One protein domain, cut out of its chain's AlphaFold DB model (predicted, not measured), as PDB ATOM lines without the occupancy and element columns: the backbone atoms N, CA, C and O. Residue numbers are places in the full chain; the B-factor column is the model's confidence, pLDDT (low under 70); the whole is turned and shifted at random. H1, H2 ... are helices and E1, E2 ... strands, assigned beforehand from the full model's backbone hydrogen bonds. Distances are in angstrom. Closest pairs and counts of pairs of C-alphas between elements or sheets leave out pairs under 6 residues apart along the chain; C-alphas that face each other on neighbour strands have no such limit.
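What this domain is: This is residues 246 to 336 of the 338 residues of the protein "INTEIN_C_TER domain-containing protein" of Ruminiclostridium hungatei (UniProt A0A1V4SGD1). A twisted wall of six strands, E1 to E6, has two short helices, H2 and H3, over one face, while a third, H1, only grazes it. The first five strands go back and forth side by side, and a long link then brings E6 to the edge beside E5. The printed part has 91 residues with three named helices followed by six named strands. The sheet's order is E1 E2 E3 E4 E5 E6, mixed, and the class is mixed, helices and strands. The whole is compact, with a radius of gyration of the C-alphas of 12.4 A and spans of 35 by 25 by 22 A.

How they stand to each other: H1, residues 246 to 250, only grazes the sheet, with its residues 248 to 249. H2, residues 252 to 255, is close to H1 but not clearly touching, the closest C-alphas being those of Ile 248 and Ser 254, 6.5 A apart. H3, residues 260 to 267, is apart from H2, but only just, at 8.2 A. In H1 and H3 every O i to N i+4 pair is within hydrogen-bond range; H2 is too short for such a pair, and its one O i to N i+3 pair is within range. The strands E1, residues 272 to 276, E2, residues 282 to 287, E3, residues 290 to 295, E4, residues 305 to 310, and E5, residues 314 to 319, form a meander, each strand the antiparallel neighbour of the one before. Across the hairpin E1 and E2, N 274 and O 284 are 2.8 A apart; across E2 and E3, also a hairpin, N 285 and O 292 are 2.8 A apart. In the hairpin E3 and E4, N 293 and O 307 are 2.8 A apart, and in the hairpin E4 and E5, N 318 and O 306 are 2.8 A apart. E6, residues 332 to 335, is parallel to E5 at 20 degrees, with N 317 and O 332 2.8 A apart. E1 and E6 are the edge strands. H2 is on the sheet at a height of 7.7 A, only just over E5, on which 3 of its C-alphas fall; the closest C-alphas of the two are those of Ala 253 and Val 318, 6.3 A apart. H3 is on the same face, over E2 at a height of 9.9 A, and runs along the strands, at 13 degrees to E2 on the local plane; the closest C-alphas of H3 and E2 are those of Lys 260 and Trp 283, 7.4 A apart.

Where its parts are: H1 begins at C-alpha 246, (-42.070, -39.048, 31.128). H3 measures 10.6 A from first to last C-alpha, E1 12.4 A, E2 17.5 A, E3 17.0 A, E4 17.3 A and E5 16.1 A. E6 ends at C-alpha 335, (-23.837, -42.609, 26.541).

The domain as a whole: The two C-alphas farthest apart, those of Glu 269 and Pro 327, are 36.5 A apart. The printed part has no cut. The link from E5 to E6, residues 320 to 331, is long. The mean pLDDT of the printed part is 83.1, and residue 336 alone is under 70.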
ATOM      1  N   ASN A 246     -42.545 -40.426  31.251       73.56
ATOM      2  CA  ASN A 246     -42.070 -39.048  31.128       73.56
ATOM      3  C   ASN A 246     -40.792 -38.806  31.939       73.56
ATOM      4  O   ASN A 246     -39.923 -38.058  31.495       73.56
ATOM      5  N   ASP A 247     -40.634 -39.479  33.079       71.00
ATOM      6  CA  ASP A 247     -39.408 -39.397  33.881       71.00
ATOM      7  C   ASP A 247     -38.225 -40.057  33.159       71.00
ATOM      8  O   ASP A 247     -37.103 -39.554  33.210       71.00
ATOM      9  N   ILE A 248     -38.489 -41.136  32.415       76.06
ATOM     10  CA  ILE A 248     -37.502 -41.821  31.565       76.06
ATOM     11  C   ILE A 248     -37.070 -40.923  30.407       76.06
ATOM     12  O   ILE A 248     -35.888 -40.859  30.086       76.06
ATOM     13  N   ILE A 249     -38.011 -40.208  29.790       76.06
ATOM     14  CA  ILE A 249     -37.708 -39.278  28.697       76.06
ATOM     15  C   ILE A 249     -36.861 -38.106  29.213       76.06
ATOM     16  O   ILE A 249     -35.879 -37.739  28.571       76.06
ATOM     17  N   LYS A 250     -37.201 -37.551  30.385       75.06
ATOM     18  CA  LYS A 250     -36.448 -36.457  31.021       75.06
ATOM     19  C   LYS A 250     -35.060 -36.884  31.498       75.06
ATOM     20  O   LYS A 250     -34.142 -36.072  31.474       75.06
ATOM     21  N   ASN A 251     -34.902 -38.133  31.936       72.44
ATOM     22  CA  ASN A 251     -33.619 -38.684  32.364       72.44
ATOM     23  C   ASN A 251     -33.390 -40.096  31.791       72.44
ATOM     24  O   ASN A 251     -33.569 -41.088  32.501       72.44
ATOM     25  N   PRO A 252     -32.945 -40.221  30.532       73.75
ATOM     26  CA  PRO A 252     -32.747 -41.517  29.876       73.75
ATOM     27  C   PRO A 252     -31.766 -42.449  30.595       73.75
ATOM     28  O   PRO A 252     -31.987 -43.660  30.647       73.75
ATOM     29  N   ALA A 253     -30.706 -41.890  31.191       76.12
ATOM     30  CA  ALA A 253     -29.682 -42.646  31.916       76.12
ATOM     31  C   ALA A 253     -30.265 -43.462  33.079       76.12
ATOM     32  O   ALA A 253     -29.749 -44.525  33.417       76.12
ATOM     33  N   SER A 254     -31.404 -43.030  33.627       72.81
ATOM     34  CA  SER A 254     -32.106 -43.721  34.709       72.81
ATOM     35  C   SER A 254     -32.582 -45.141  34.361       72.81
ATOM     36  O   SER A 254     -32.895 -45.910  35.268       72.81
ATOM     37  N   LEU A 255     -32.619 -45.526  33.079       75.12
ATOM     38  CA  LEU A 255     -32.899 -46.904  32.659       75.12
ATOM     39  C   LEU A 255     -31.772 -47.885  33.008       75.12
ATOM     40  O   LEU A 255     -32.028 -49.082  33.141       75.12
ATOM     41  N   GLN A 256     -30.535 -47.404  33.128       75.00
ATOM     42  CA  GLN A 256     -29.383 -48.271  33.341       75.00
ATOM     43  C   GLN A 256     -29.481 -49.013  34.679       75.00
ATOM     44  O   GLN A 256     -29.885 -48.466  35.703       75.00
ATOM     45  N   GLY A 257     -29.129 -50.299  34.651       71.38
ATOM     46  CA  GLY A 257     -29.153 -51.172  35.827       71.38
ATOM     47  C   GLY A 257     -30.539 -51.669  36.254       71.38
ATOM     48  O   GLY A 257     -30.617 -52.459  37.192       71.38
ATOM     49  N   LYS A 258     -31.631 -51.264  35.587       72.38
ATOM     50  CA  LYS A 258     -32.985 -51.722  35.934       72.38
ATOM     51  C   LYS A 258     -33.285 -53.099  35.367       72.38
ATOM     52  O   LYS A 258     -33.102 -53.362  34.180       72.38
ATOM     53  N   THR A 259     -33.831 -53.973  36.206       80.62
ATOM     54  CA  THR A 259     -34.334 -55.261  35.738       80.62
ATOM     55  C   THR A 259     -35.637 -55.075  34.963       80.62
ATOM     56  O   THR A 259     -36.355 -54.083  35.108       80.62
ATOM     57  N   LYS A 260     -36.004 -56.085  34.174       82.81
ATOM     58  CA  LYS A 260     -37.312 -56.150  33.510       82.81
ATOM     59  C   LYS A 260     -38.479 -55.973  34.493       82.81
ATOM     60  O   LYS A 260     -39.453 -55.303  34.166       82.81
ATOM     61  N   ALA A 261     -38.366 -56.551  35.691       77.38
ATOM     62  CA  ALA A 261     -39.384 -56.447  36.733       77.38
ATOM     63  C   ALA A 261     -39.489 -55.021  37.298       77.38
ATOM     64  O   ALA A 261     -40.593 -54.556  37.571       77.38
ATOM     65  N   ASP A 262     -38.367 -54.308  37.425       79.19
ATOM     66  CA  ASP A 262     -38.371 -52.906  37.854       79.19
ATOM     67  C   ASP A 262     -39.086 -52.027  36.829       79.19
ATOM     68  O   ASP A 262     -39.924 -51.206  37.192       79.19
ATOM     69  N   ILE A 263     -38.817 -52.248  35.540       83.06
ATOM     70  CA  ILE A 263     -39.481 -51.524  34.451       83.06
ATOM     71  C   ILE A 263     -40.977 -51.840  34.404       83.06
ATOM     72  O   ILE A 263     -41.778 -50.918  34.291       83.06
ATOM     73  N   ALA A 264     -41.379 -53.102  34.570       81.44
ATOM     74  CA  ALA A 264     -42.796 -53.466  34.625       81.44
ATOM     75  C   ALA A 264     -43.545 -52.731  35.754       81.44
ATOM     76  O   ALA A 264     -44.644 -52.224  35.535       81.44
ATOM     77  N   LYS A 265     -42.930 -52.603  36.940       80.44
ATOM     78  CA  LYS A 265     -43.512 -51.855  38.069       80.44
ATOM     79  C   LYS A 265     -43.654 -50.363  37.780       80.44
ATOM     80  O   LYS A 265     -44.656 -49.774  38.164       80.44
ATOM     81  N   ILE A 266     -42.669 -49.764  37.111       80.31
ATOM     82  CA  ILE A 266     -42.692 -48.345  36.717       80.31
ATOM     83  C   ILE A 266     -43.813 -48.077  35.709       80.31
ATOM     84  O   ILE A 266     -44.467 -47.040  35.756       80.31
ATOM     85  N   LEU A 267     -44.006 -49.002  34.771       82.38
ATOM     86  CA  LEU A 267     -44.945 -48.846  33.668       82.38
ATOM     87  C   LEU A 267     -46.409 -49.040  34.088       82.38
ATOM     88  O   LEU A 267     -47.294 -48.391  33.522       82.38
ATOM     89  N   GLY A 268     -46.654 -49.905  35.075       80.31
ATOM     90  CA  GLY A 268     -47.991 -50.207  35.577       80.31
ATOM     91  C   GLY A 268     -48.871 -50.929  34.550       80.31
ATOM     92  O   GLY A 268     -48.392 -51.563  33.607       80.31
ATOM     93  N   GLU A 269     -50.186 -50.847  34.740       84.25
ATOM     94  CA  GLU A 269     -51.156 -51.570  33.916       84.25
ATOM     95  C   GLU A 269     -51.281 -51.021  32.476       84.25
ATOM     96  O   GLU A 269     -51.091 -49.833  32.171       84.25
ATOM     97  N   GLY A 270     -51.634 -51.919  31.551       85.25
ATOM     98  CA  GLY A 270     -51.874 -51.597  30.140       85.25
ATOM     99  C   GLY A 270     -50.633 -51.617  29.243       85.25
ATOM    100  O   GLY A 270     -50.722 -51.190  28.094       85.25
ATOM    101  N   TRP A 271     -49.494 -52.103  29.738       91.31
ATOM    102  CA  TRP A 271     -48.308 -52.375  28.924       91.31
ATOM    103  C   TRP A 271     -48.244 -53.842  28.520       91.31
ATOM    104  O   TRP A 271     -48.421 -54.734  29.344       91.31
ATOM    105  N   THR A 272     -47.949 -54.091  27.247       93.19
ATOM    106  CA  THR A 272     -47.759 -55.444  26.716       93.19
ATOM    107  C   THR A 272     -46.278 -55.773  26.652       93.19
ATOM    108  O   THR A 272     -45.502 -55.043  26.027       93.19
ATOM    109  N   GLU A 273     -45.893 -56.873  27.290       93.94
ATOM    110  CA  GLU A 273     -44.538 -57.415  27.277       93.94
ATOM    111  C   GLU A 273     -44.285 -58.277  26.028       93.94
ATOM    112  O   GLU A 273     -45.142 -59.045  25.596       93.94
ATOM    113  N   GLY A 274     -43.078 -58.194  25.469       92.38
ATOM    114  CA  GLY A 274     -42.610 -59.067  24.399       92.38
ATOM    115  C   GLY A 274     -41.089 -59.210  24.368       92.38
ATOM    116  O   GLY A 274     -40.356 -58.555  25.111       92.38
ATOM    117  N   ALA A 275     -40.601 -60.077  23.481       92.44
ATOM    118  CA  ALA A 275     -39.170 -60.245  23.240       92.44
ATOM    119  C   ALA A 275     -38.610 -59.139  22.327       92.44
ATOM    120  O   ALA A 275     -39.315 -58.603  21.469       92.44
ATOM    121  N   TYR A 276     -37.323 -58.821  22.484       91.00
ATOM    122  CA  TYR A 276     -36.627 -57.792  21.705       91.00
ATOM    123  C   TYR A 276     -35.320 -58.308  21.090       91.00
ATOM    124  O   TYR A 276     -34.632 -59.154  21.661       91.00
ATOM    125  N   GLY A 277     -34.967 -57.762  19.922       85.06
ATOM    126  CA  GLY A 277     -33.807 -58.172  19.127       85.06
ATOM    127  C   GLY A 277     -34.097 -59.352  18.192       85.06
ATOM    128  O   GLY A 277     -35.053 -60.100  18.388       85.06
ATOM    129  N   SER A 278     -33.254 -59.530  17.169       83.56
ATOM    130  CA  SER A 278     -33.398 -60.603  16.167       83.56
ATOM    131  C   SER A 278     -33.385 -61.997  16.796       83.56
ATOM    132  O   SER A 278     -34.139 -62.870  16.381       83.56
ATOM    133  N   ASN A 279     -32.576 -62.172  17.844       83.88
ATOM    134  CA  ASN A 279     -32.431 -63.434  18.567       83.88
ATOM    135  C   ASN A 279     -33.416 -63.566  19.740       83.88
ATOM    136  O   ASN A 279     -33.336 -64.536  20.486       83.88
ATOM    137  N   LYS A 280     -34.323 -62.594  19.932       86.50
ATOM    138  CA  LYS A 280     -35.321 -62.572  21.016       86.50
ATOM    139  C   LYS A 280     -34.731 -62.717  22.430       86.50
ATOM    140  O   LYS A 280     -35.414 -63.167  23.342       86.50
ATOM    141  N   THR A 281     -33.471 -62.324  22.616       85.00
ATOM    142  CA  THR A 281     -32.755 -62.402  23.901       85.00
ATOM    143  C   THR A 281     -33.014 -61.194  24.801       85.00
ATOM    144  O   THR A 281     -32.769 -61.256  26.003       85.00
ATOM    145  N   GLY A 282     -33.497 -60.087  24.235       88.94
ATOM    146  CA  GLY A 282     -33.923 -58.902  24.972       88.94
ATOM    147  C   GLY A 282     -35.411 -58.912  25.309       88.94
ATOM    148  O   GLY A 282     -36.157 -59.815  24.929       88.94
ATOM    149  N   TRP A 283     -35.866 -57.850  25.967       93.12
ATOM    150  CA  TRP A 283     -37.276 -57.636  26.296       93.12
ATOM    151  C   TRP A 283     -37.739 -56.245  25.860       93.12
ATOM    152  O   TRP A 283     -36.938 -55.324  25.697       93.12
ATOM    153  N   LYS A 284     -39.046 -56.102  25.641       96.06
ATOM    154  CA  LYS A 284     -39.707 -54.850  25.277       96.06
ATOM    155  C   LYS A 284     -41.081 -54.769  25.931       96.06
ATOM    156  O   LYS A 284     -41.788 -55.766  25.999       96.06
ATOM    157  N   PHE A 285     -41.466 -53.569  26.336       95.88
ATOM    158  CA  PHE A 285     -42.825 -53.208  26.713       95.88
ATOM    159  C   PHE A 285     -43.399 -52.227  25.689       95.88
ATOM    160  O   PHE A 285     -42.680 -51.365  25.177       95.88
ATOM    161  N   THR A 286     -44.687 -52.362  25.377       94.88
ATOM    162  CA  THR A 286     -45.404 -51.505  24.416       94.88
ATOM    163  C   THR A 286     -46.753 -51.045  24.950       94.88
ATOM    164  O   THR A 286     -47.459 -51.827  25.587       94.88
ATOM    165  N   LYS A 287     -47.111 -49.788  24.665       92.31
ATOM    166  CA  LYS A 287     -48.430 -49.204  24.938       92.31
ATOM    167  C   LYS A 287     -48.700 -48.097  23.920       92.31
ATOM    168  O   LYS A 287     -48.066 -47.048  23.965       92.31
ATOM    169  N   GLY A 288     -49.611 -48.342  22.978       91.94
ATOM    170  CA  GLY A 288     -49.851 -47.414  21.868       91.94
ATOM    171  C   GLY A 288     -48.595 -47.201  21.015       91.94
ATOM    172  O   GLY A 288     -47.991 -48.166  20.548       91.94
ATOM    173  N   ASP A 289     -48.193 -45.944  20.833       90.12
ATOM    174  CA  ASP A 289     -46.976 -45.547  20.114       90.12
ATOM    175  C   ASP A 289     -45.701 -45.636  20.975       90.12
ATOM    176  O   ASP A 289     -44.584 -45.534  20.458       90.12
ATOM    177  N   GLN A 290     -45.849 -45.835  22.287       91.38
ATOM    178  CA  GLN A 290     -44.737 -45.857  23.222       91.38
ATOM    179  C   GLN A 290     -44.111 -47.245  23.326       91.38
ATOM    180  O   GLN A 290     -44.790 -48.280  23.362       91.38
ATOM    181  N   SER A 291     -42.786 -47.275  23.444       93.56
ATOM    182  CA  SER A 291     -42.082 -48.491  23.814       93.56
ATOM    183  C   SER A 291     -40.855 -48.262  24.676       93.56
ATOM    184  O   SER A 291     -40.191 -47.241  24.554       93.56
ATOM    185  N   ILE A 292     -40.550 -49.248  25.520       93.44
ATOM    186  CA  ILE A 292     -39.315 -49.337  26.307       93.44
ATOM    187  C   ILE A 292     -38.709 -50.706  26.042       93.44
ATOM    188  O   ILE A 292     -39.425 -51.703  26.055       93.44
ATOM    189  N   PHE A 293     -37.412 -50.776  25.774       94.25
ATOM    190  CA  PHE A 293     -36.746 -52.013  25.384       94.25
ATOM    191  C   PHE A 293     -35.337 -52.120  25.955       94.25
ATOM    192  O   PHE A 293     -34.681 -51.125  26.256       94.25
ATOM    193  N   TYR A 294     -34.863 -53.355  26.049       92.00
ATOM    194  CA  TYR A 294     -33.511 -53.695  26.457       92.00
ATOM    195  C   TYR A 294     -32.937 -54.776  25.553       92.00
ATOM    196  O   TYR A 294     -33.622 -55.741  25.200       92.00
ATOM    197  N   HIS A 295     -31.660 -54.632  25.218       88.00
ATOM    198  CA  HIS A 295     -30.870 -55.634  24.527       88.00
ATOM    199  C   HIS A 295     -29.679 -56.033  25.409       88.00
ATOM    200  O   HIS A 295     -28.910 -55.153  25.798       88.00
ATOM    201  N   PRO A 296     -29.456 -57.333  25.676       81.56
ATOM    202  CA  PRO A 296     -28.403 -57.801  26.585       81.56
ATOM    203  C   PRO A 296     -26.976 -57.669  26.036       81.56
ATOM    204  O   PRO A 296     -26.025 -58.070  26.694       81.56
ATOM    205  N   GLY A 297     -26.824 -57.110  24.839       82.19
ATOM    206  CA  GLY A 297     -25.559 -57.051  24.110       82.19
ATOM    207  C   GLY A 297     -25.324 -58.278  23.231       82.19
ATOM    208  O   GLY A 297     -26.219 -59.099  23.022       82.19
ATOM    209  N   GLY A 298     -24.133 -58.350  22.655       77.94
ATOM    210  CA  GLY A 298     -23.727 -59.332  21.659       77.94
ATOM    211  C   GLY A 298     -24.070 -58.945  20.214       77.94
ATOM    212  O   GLY A 298     -24.778 -57.974  19.925       77.94
ATOM    213  N   GLY A 299     -23.543 -59.733  19.276       78.81
ATOM    214  CA  GLY A 299     -23.722 -59.512  17.842       78.81
ATOM    215  C   GLY A 299     -23.097 -58.198  17.366       78.81
ATOM    216  O   GLY A 299     -22.007 -57.827  17.786       78.81
ATOM    217  N   ARG A 300     -23.800 -57.480  16.481       79.00
ATOM    218  CA  ARG A 300     -23.294 -56.258  15.822       79.00
ATOM    219  C   ARG A 300     -23.152 -55.041  16.742       79.00
ATOM    220  O   ARG A 300     -22.536 -54.068  16.339       79.00
ATOM    221  N   HIS A 301     -23.746 -55.086  17.933       78.50
ATOM    222  CA  HIS A 301     -23.747 -53.965  18.873       78.50
ATOM    223  C   HIS A 301     -22.708 -54.099  19.989       78.50
ATOM    224  O   HIS A 301     -22.498 -53.123  20.694       78.50
ATOM    225  N   GLY A 302     -22.059 -55.259  20.158       84.31
ATOM    226  CA  GLY A 302     -21.098 -55.482  21.246       84.31
ATOM    227  C   GLY A 302     -21.765 -55.451  22.624       84.31
ATOM    228  O   GLY A 302     -22.157 -56.495  23.138       84.31
ATOM    229  N   GLY A 303     -21.923 -54.260  23.192       81.19
ATOM    230  CA  GLY A 303     -22.484 -54.011  24.514       81.19
ATOM    231  C   GLY A 303     -24.006 -53.992  24.620       81.19
ATOM    232  O   GLY A 303     -24.752 -53.898  23.636       81.19
ATOM    233  N   SER A 304     -24.470 -54.094  25.866       85.56
ATOM    234  CA  SER A 304     -25.889 -53.995  26.216       85.56
ATOM    235  C   SER A 304     -26.415 -52.566  26.071       85.56
ATOM    236  O   SER A 304     -25.663 -51.591  26.131       85.56
ATOM    237  N   TYR A 305     -27.724 -52.431  25.871       86.38
ATOM    238  CA  TYR A 305     -28.357 -51.119  25.851       86.38
ATOM    239  C   TYR A 305     -29.814 -51.172  26.282       86.38
ATOM    240  O   TYR A 305     -30.539 -52.130  26.007       86.38
ATOM    241  N   TYR A 306     -30.247 -50.079  26.896       91.25
ATOM    242  CA  TYR A 306     -31.652 -49.768  27.120       91.25
ATOM    243  C   TYR A 306     -32.120 -48.792  26.046       91.25
ATOM    244  O   TYR A 306     -31.320 -48.168  25.350       91.25
ATOM    245  N   GLY A 307     -33.422 -48.626  25.897       89.88
ATOM    246  CA  GLY A 307     -33.948 -47.577  25.050       89.88
ATOM    247  C   GLY A 307     -35.442 -47.411  25.177       89.88
ATOM    248  O   GLY A 307     -36.140 -48.236  25.766       89.88
ATOM    249  N   TYR A 308     -35.920 -46.318  24.607       91.12
ATOM    250  CA  TYR A 308     -37.334 -46.010  24.529       91.12
ATOM    251  C   TYR A 308     -37.673 -45.403  23.169       91.12
ATOM    252  O   TYR A 308     -36.796 -44.975  22.413       91.12
ATOM    253  N   SER A 309     -38.955 -45.405  22.829       89.19
ATOM    254  CA  SER A 309     -39.461 -44.707  21.656       89.19
ATOM    255  C   SER A 309     -40.878 -44.201  21.860       89.19
ATOM    256  O   SER A 309     -41.667 -44.851  22.538       89.19
ATOM    257  N   SER A 310     -41.207 -43.095  21.207       85.44
ATOM    258  CA  SER A 310     -42.564 -42.568  21.035       85.44
ATOM    259  C   SER A 310     -42.638 -41.798  19.715       85.44
ATOM    260  O   SER A 310     -41.594 -41.532  19.106       85.44
ATOM    261  N   ALA A 311     -43.836 -41.398  19.285       78.00
ATOM    262  CA  ALA A 311     -43.992 -40.515  18.129       78.00
ATOM    263  C   ALA A 311     -43.254 -39.174  18.317       78.00
ATOM    264  O   ALA A 311     -42.695 -38.646  17.360       78.00
ATOM    265  N   ALA A 312     -43.197 -38.659  19.551       76.62
ATOM    266  CA  ALA A 312     -42.553 -37.385  19.870       76.62
ATOM    267  C   ALA A 312     -41.019 -37.474  19.940       76.62
ATOM    268  O   ALA A 312     -40.325 -36.539  19.555       76.62
ATOM    269  N   THR A 313     -40.479 -38.585  20.444       74.88
ATOM    270  CA  THR A 313     -39.040 -38.705  20.745       74.88
ATOM    271  C   THR A 313     -38.242 -39.415  19.657       74.88
ATOM    272  O   THR A 313     -37.014 -39.406  19.696       74.88
ATOM    273  N   GLY A 314     -38.904 -40.120  18.735       84.56
ATOM    274  CA  GLY A 314     -38.225 -41.122  17.916       84.56
ATOM    275  C   GLY A 314     -37.606 -42.223  18.786       84.56
ATOM    276  O   GLY A 314     -37.989 -42.406  19.945       84.56
ATOM    277  N   LYS A 315     -36.667 -42.997  18.230       89.25
ATOM    278  CA  LYS A 315     -35.984 -44.081  18.953       89.25
ATOM    279  C   LYS A 315     -34.736 -43.547  19.649       89.25
ATOM    280  O   LYS A 315     -33.836 -43.048  18.983       89.25
ATOM    281  N   VAL A 316     -34.648 -43.740  20.959       87.06
ATOM    282  CA  VAL A 316     -33.489 -43.360  21.776       87.06
ATOM    283  C   VAL A 316     -32.871 -44.617  22.380       87.06
ATOM    284  O   VAL A 316     -33.588 -45.504  22.850       87.06
ATOM    285  N   LYS A 317     -31.541 -44.713  22.360       89.38
ATOM    286  CA  LYS A 317     -30.775 -45.786  23.001       89.38
ATOM    287  C   LYS A 317     -29.838 -45.200  24.042       89.38
ATOM    288  O   LYS A 317     -29.102 -44.262  23.759       89.38
ATOM    289  N   VAL A 318     -29.846 -45.805  25.217       83.88
ATOM    290  CA  VAL A 318     -28.971 -45.483  26.338       83.88
ATOM    291  C   VAL A 318     -27.975 -46.621  26.470       83.88
ATOM    292  O   VAL A 318     -28.360 -47.765  26.732       83.88
ATOM    293  N   VAL A 319     -26.711 -46.314  26.218       82.06
ATOM    294  CA  VAL A 319     -25.688 -47.314  25.917       82.06
ATOM    295  C   VAL A 319     -24.527 -47.256  26.906       82.06
ATOM    296  O   VAL A 319     -24.251 -46.204  27.489       82.06
ATOM    297  N   GLY A 320     -23.882 -48.405  27.112       72.81
ATOM    298  CA  GLY A 320     -22.634 -48.524  27.863       72.81
ATOM    299  C   GLY A 320     -21.391 -48.256  26.998       72.81
ATOM    300  O   GLY A 320     -21.505 -48.116  25.777       72.81
ATOM    301  N   PRO A 321     -20.194 -48.204  27.612       74.50
ATOM    302  CA  PRO A 321     -18.931 -47.946  26.910       74.50
ATOM    303  C   PRO A 321     -18.535 -49.053  25.919       74.50
ATOM    304  O   PRO A 321     -17.728 -48.829  25.025       74.50
ATOM    305  N   ASP A 322     -19.104 -50.247  26.067       78.62
ATOM    306  CA  ASP A 322     -18.907 -51.418  25.216       78.62
ATOM    307  C   ASP A 322     -19.856 -51.458  23.999       78.62
ATOM    308  O   ASP A 322     -19.776 -52.371  23.172       78.62
ATOM    309  N   TYR A 323     -20.764 -50.486  23.864       82.88
ATOM    310  CA  TYR A 323     -21.692 -50.412  22.740       82.88
ATOM    311  C   TYR A 323     -21.018 -49.926  21.456       82.88
ATOM    312  O   TYR A 323     -20.371 -48.880  21.417       82.88
ATOM    313  N   ILE A 324     -21.273 -50.655  20.374       83.38
ATOM    314  CA  ILE A 324     -20.795 -50.380  19.024       83.38
ATOM    315  C   ILE A 324     -21.964 -49.800  18.206       83.38
ATOM    316  O   ILE A 324     -22.930 -50.517  17.899       83.38
ATOM    317  N   PRO A 325     -21.914 -48.503  17.843       80.19
ATOM    318  CA  PRO A 325     -22.886 -47.899  16.942       80.19
ATOM    319  C   PRO A 325     -22.799 -48.522  15.546       80.19
ATOM    320  O   PRO A 325     -21.711 -48.770  15.031       80.19
ATOM    321  N   ILE A 326     -23.948 -48.748  14.908       81.94
ATOM    322  CA  ILE A 326     -23.999 -49.259  13.533       81.94
ATOM    323  C   ILE A 326     -24.161 -48.073  12.573       81.94
ATOM    324  O   ILE A 326     -25.059 -47.252  12.791       81.94
ATOM    325  N   PRO A 327     -23.362 -47.987  11.492       79.19
ATOM    326  CA  PRO A 327     -23.558 -46.980  10.454       79.19
ATOM    327  C   PRO A 327     -24.991 -47.011   9.901       79.19
ATOM    328  O   PRO A 327     -25.474 -48.056   9.467       79.19
ATOM    329  N   GLY A 328     -25.679 -45.866   9.929       76.56
ATOM    330  CA  GLY A 328     -27.061 -45.726   9.447       76.56
ATOM    331  C   GLY A 328     -28.161 -46.038  10.472       76.56
ATOM    332  O   GLY A 328     -29.340 -45.997  10.116       76.56
ATOM    333  N   ASP A 329     -27.819 -46.328  11.733       79.00
ATOM    334  CA  ASP A 329     -28.813 -46.409  12.807       79.00
ATOM    335  C   ASP A 329     -29.452 -45.030  13.040       79.00
ATOM    336  O   ASP A 329     -28.768 -44.054  13.334       79.00
ATOM    337  N   LYS A 330     -30.778 -44.951  12.896       82.81
ATOM    338  CA  LYS A 330     -31.544 -43.704  13.065       82.81
ATOM    339  C   LYS A 330     -31.866 -43.390  14.530       82.81
ATOM    340  O   LYS A 330     -32.608 -42.449  14.793       82.81
ATOM    341  N   ALA A 331     -31.392 -44.203  15.472       85.31
ATOM    342  CA  ALA A 331     -31.609 -43.961  16.889       85.31
ATOM    343  C   ALA A 331     -30.685 -42.858  17.429       85.31
ATOM    344  O   ALA A 331     -29.485 -42.863  17.166       85.31
ATOM    345  N   THR A 332     -31.226 -41.975  18.266       86.50
ATOM    346  CA  THR A 332     -30.416 -41.068  19.087       86.50
ATOM    347  C   THR A 332     -29.669 -41.891  20.134       86.50
ATOM    348  O   THR A 332     -30.292 -42.641  20.889       86.50
ATOM    349  N   ILE A 333     -28.342 -41.771  20.175       83.81
ATOM    350  CA  ILE A 333     -27.490 -42.514  21.108       83.81
ATOM    351  C   ILE A 333     -27.096 -41.606  22.270       83.81
ATOM    352  O   ILE A 333     -26.546 -40.528  22.061       83.81
ATOM    353  N   ILE A 334     -27.364 -42.063  23.488       78.25
ATOM    354  CA  ILE A 334     -26.972 -41.416  24.737       78.25
ATOM    355  C   ILE A 334     -26.010 -42.355  25.454       78.25
ATOM    356  O   ILE A 334     -26.368 -43.489  25.780       78.25
ATOM    357  N   TYR A 335     -24.798 -41.885  25.719       76.75
ATOM    358  CA  TYR A 335     -23.837 -42.609  26.541       76.75
ATOM    359  C   TYR A 335     -24.138 -42.305  28.007       76.75
ATOM    360  O   TYR A 335     -24.048 -41.153  28.430       76.75
ATOM    361  N   GLY A 336     -24.550 -43.318  28.773       57.12
ATOM    362  CA  GLY A 336     -24.693 -43.152  30.218       57.12
ATOM    363  C   GLY A 336     -23.305 -43.159  30.843       57.12
ATOM    364  O   GLY A 336     -22.681 -44.218  30.919       57.12
TER     365      GLY A 336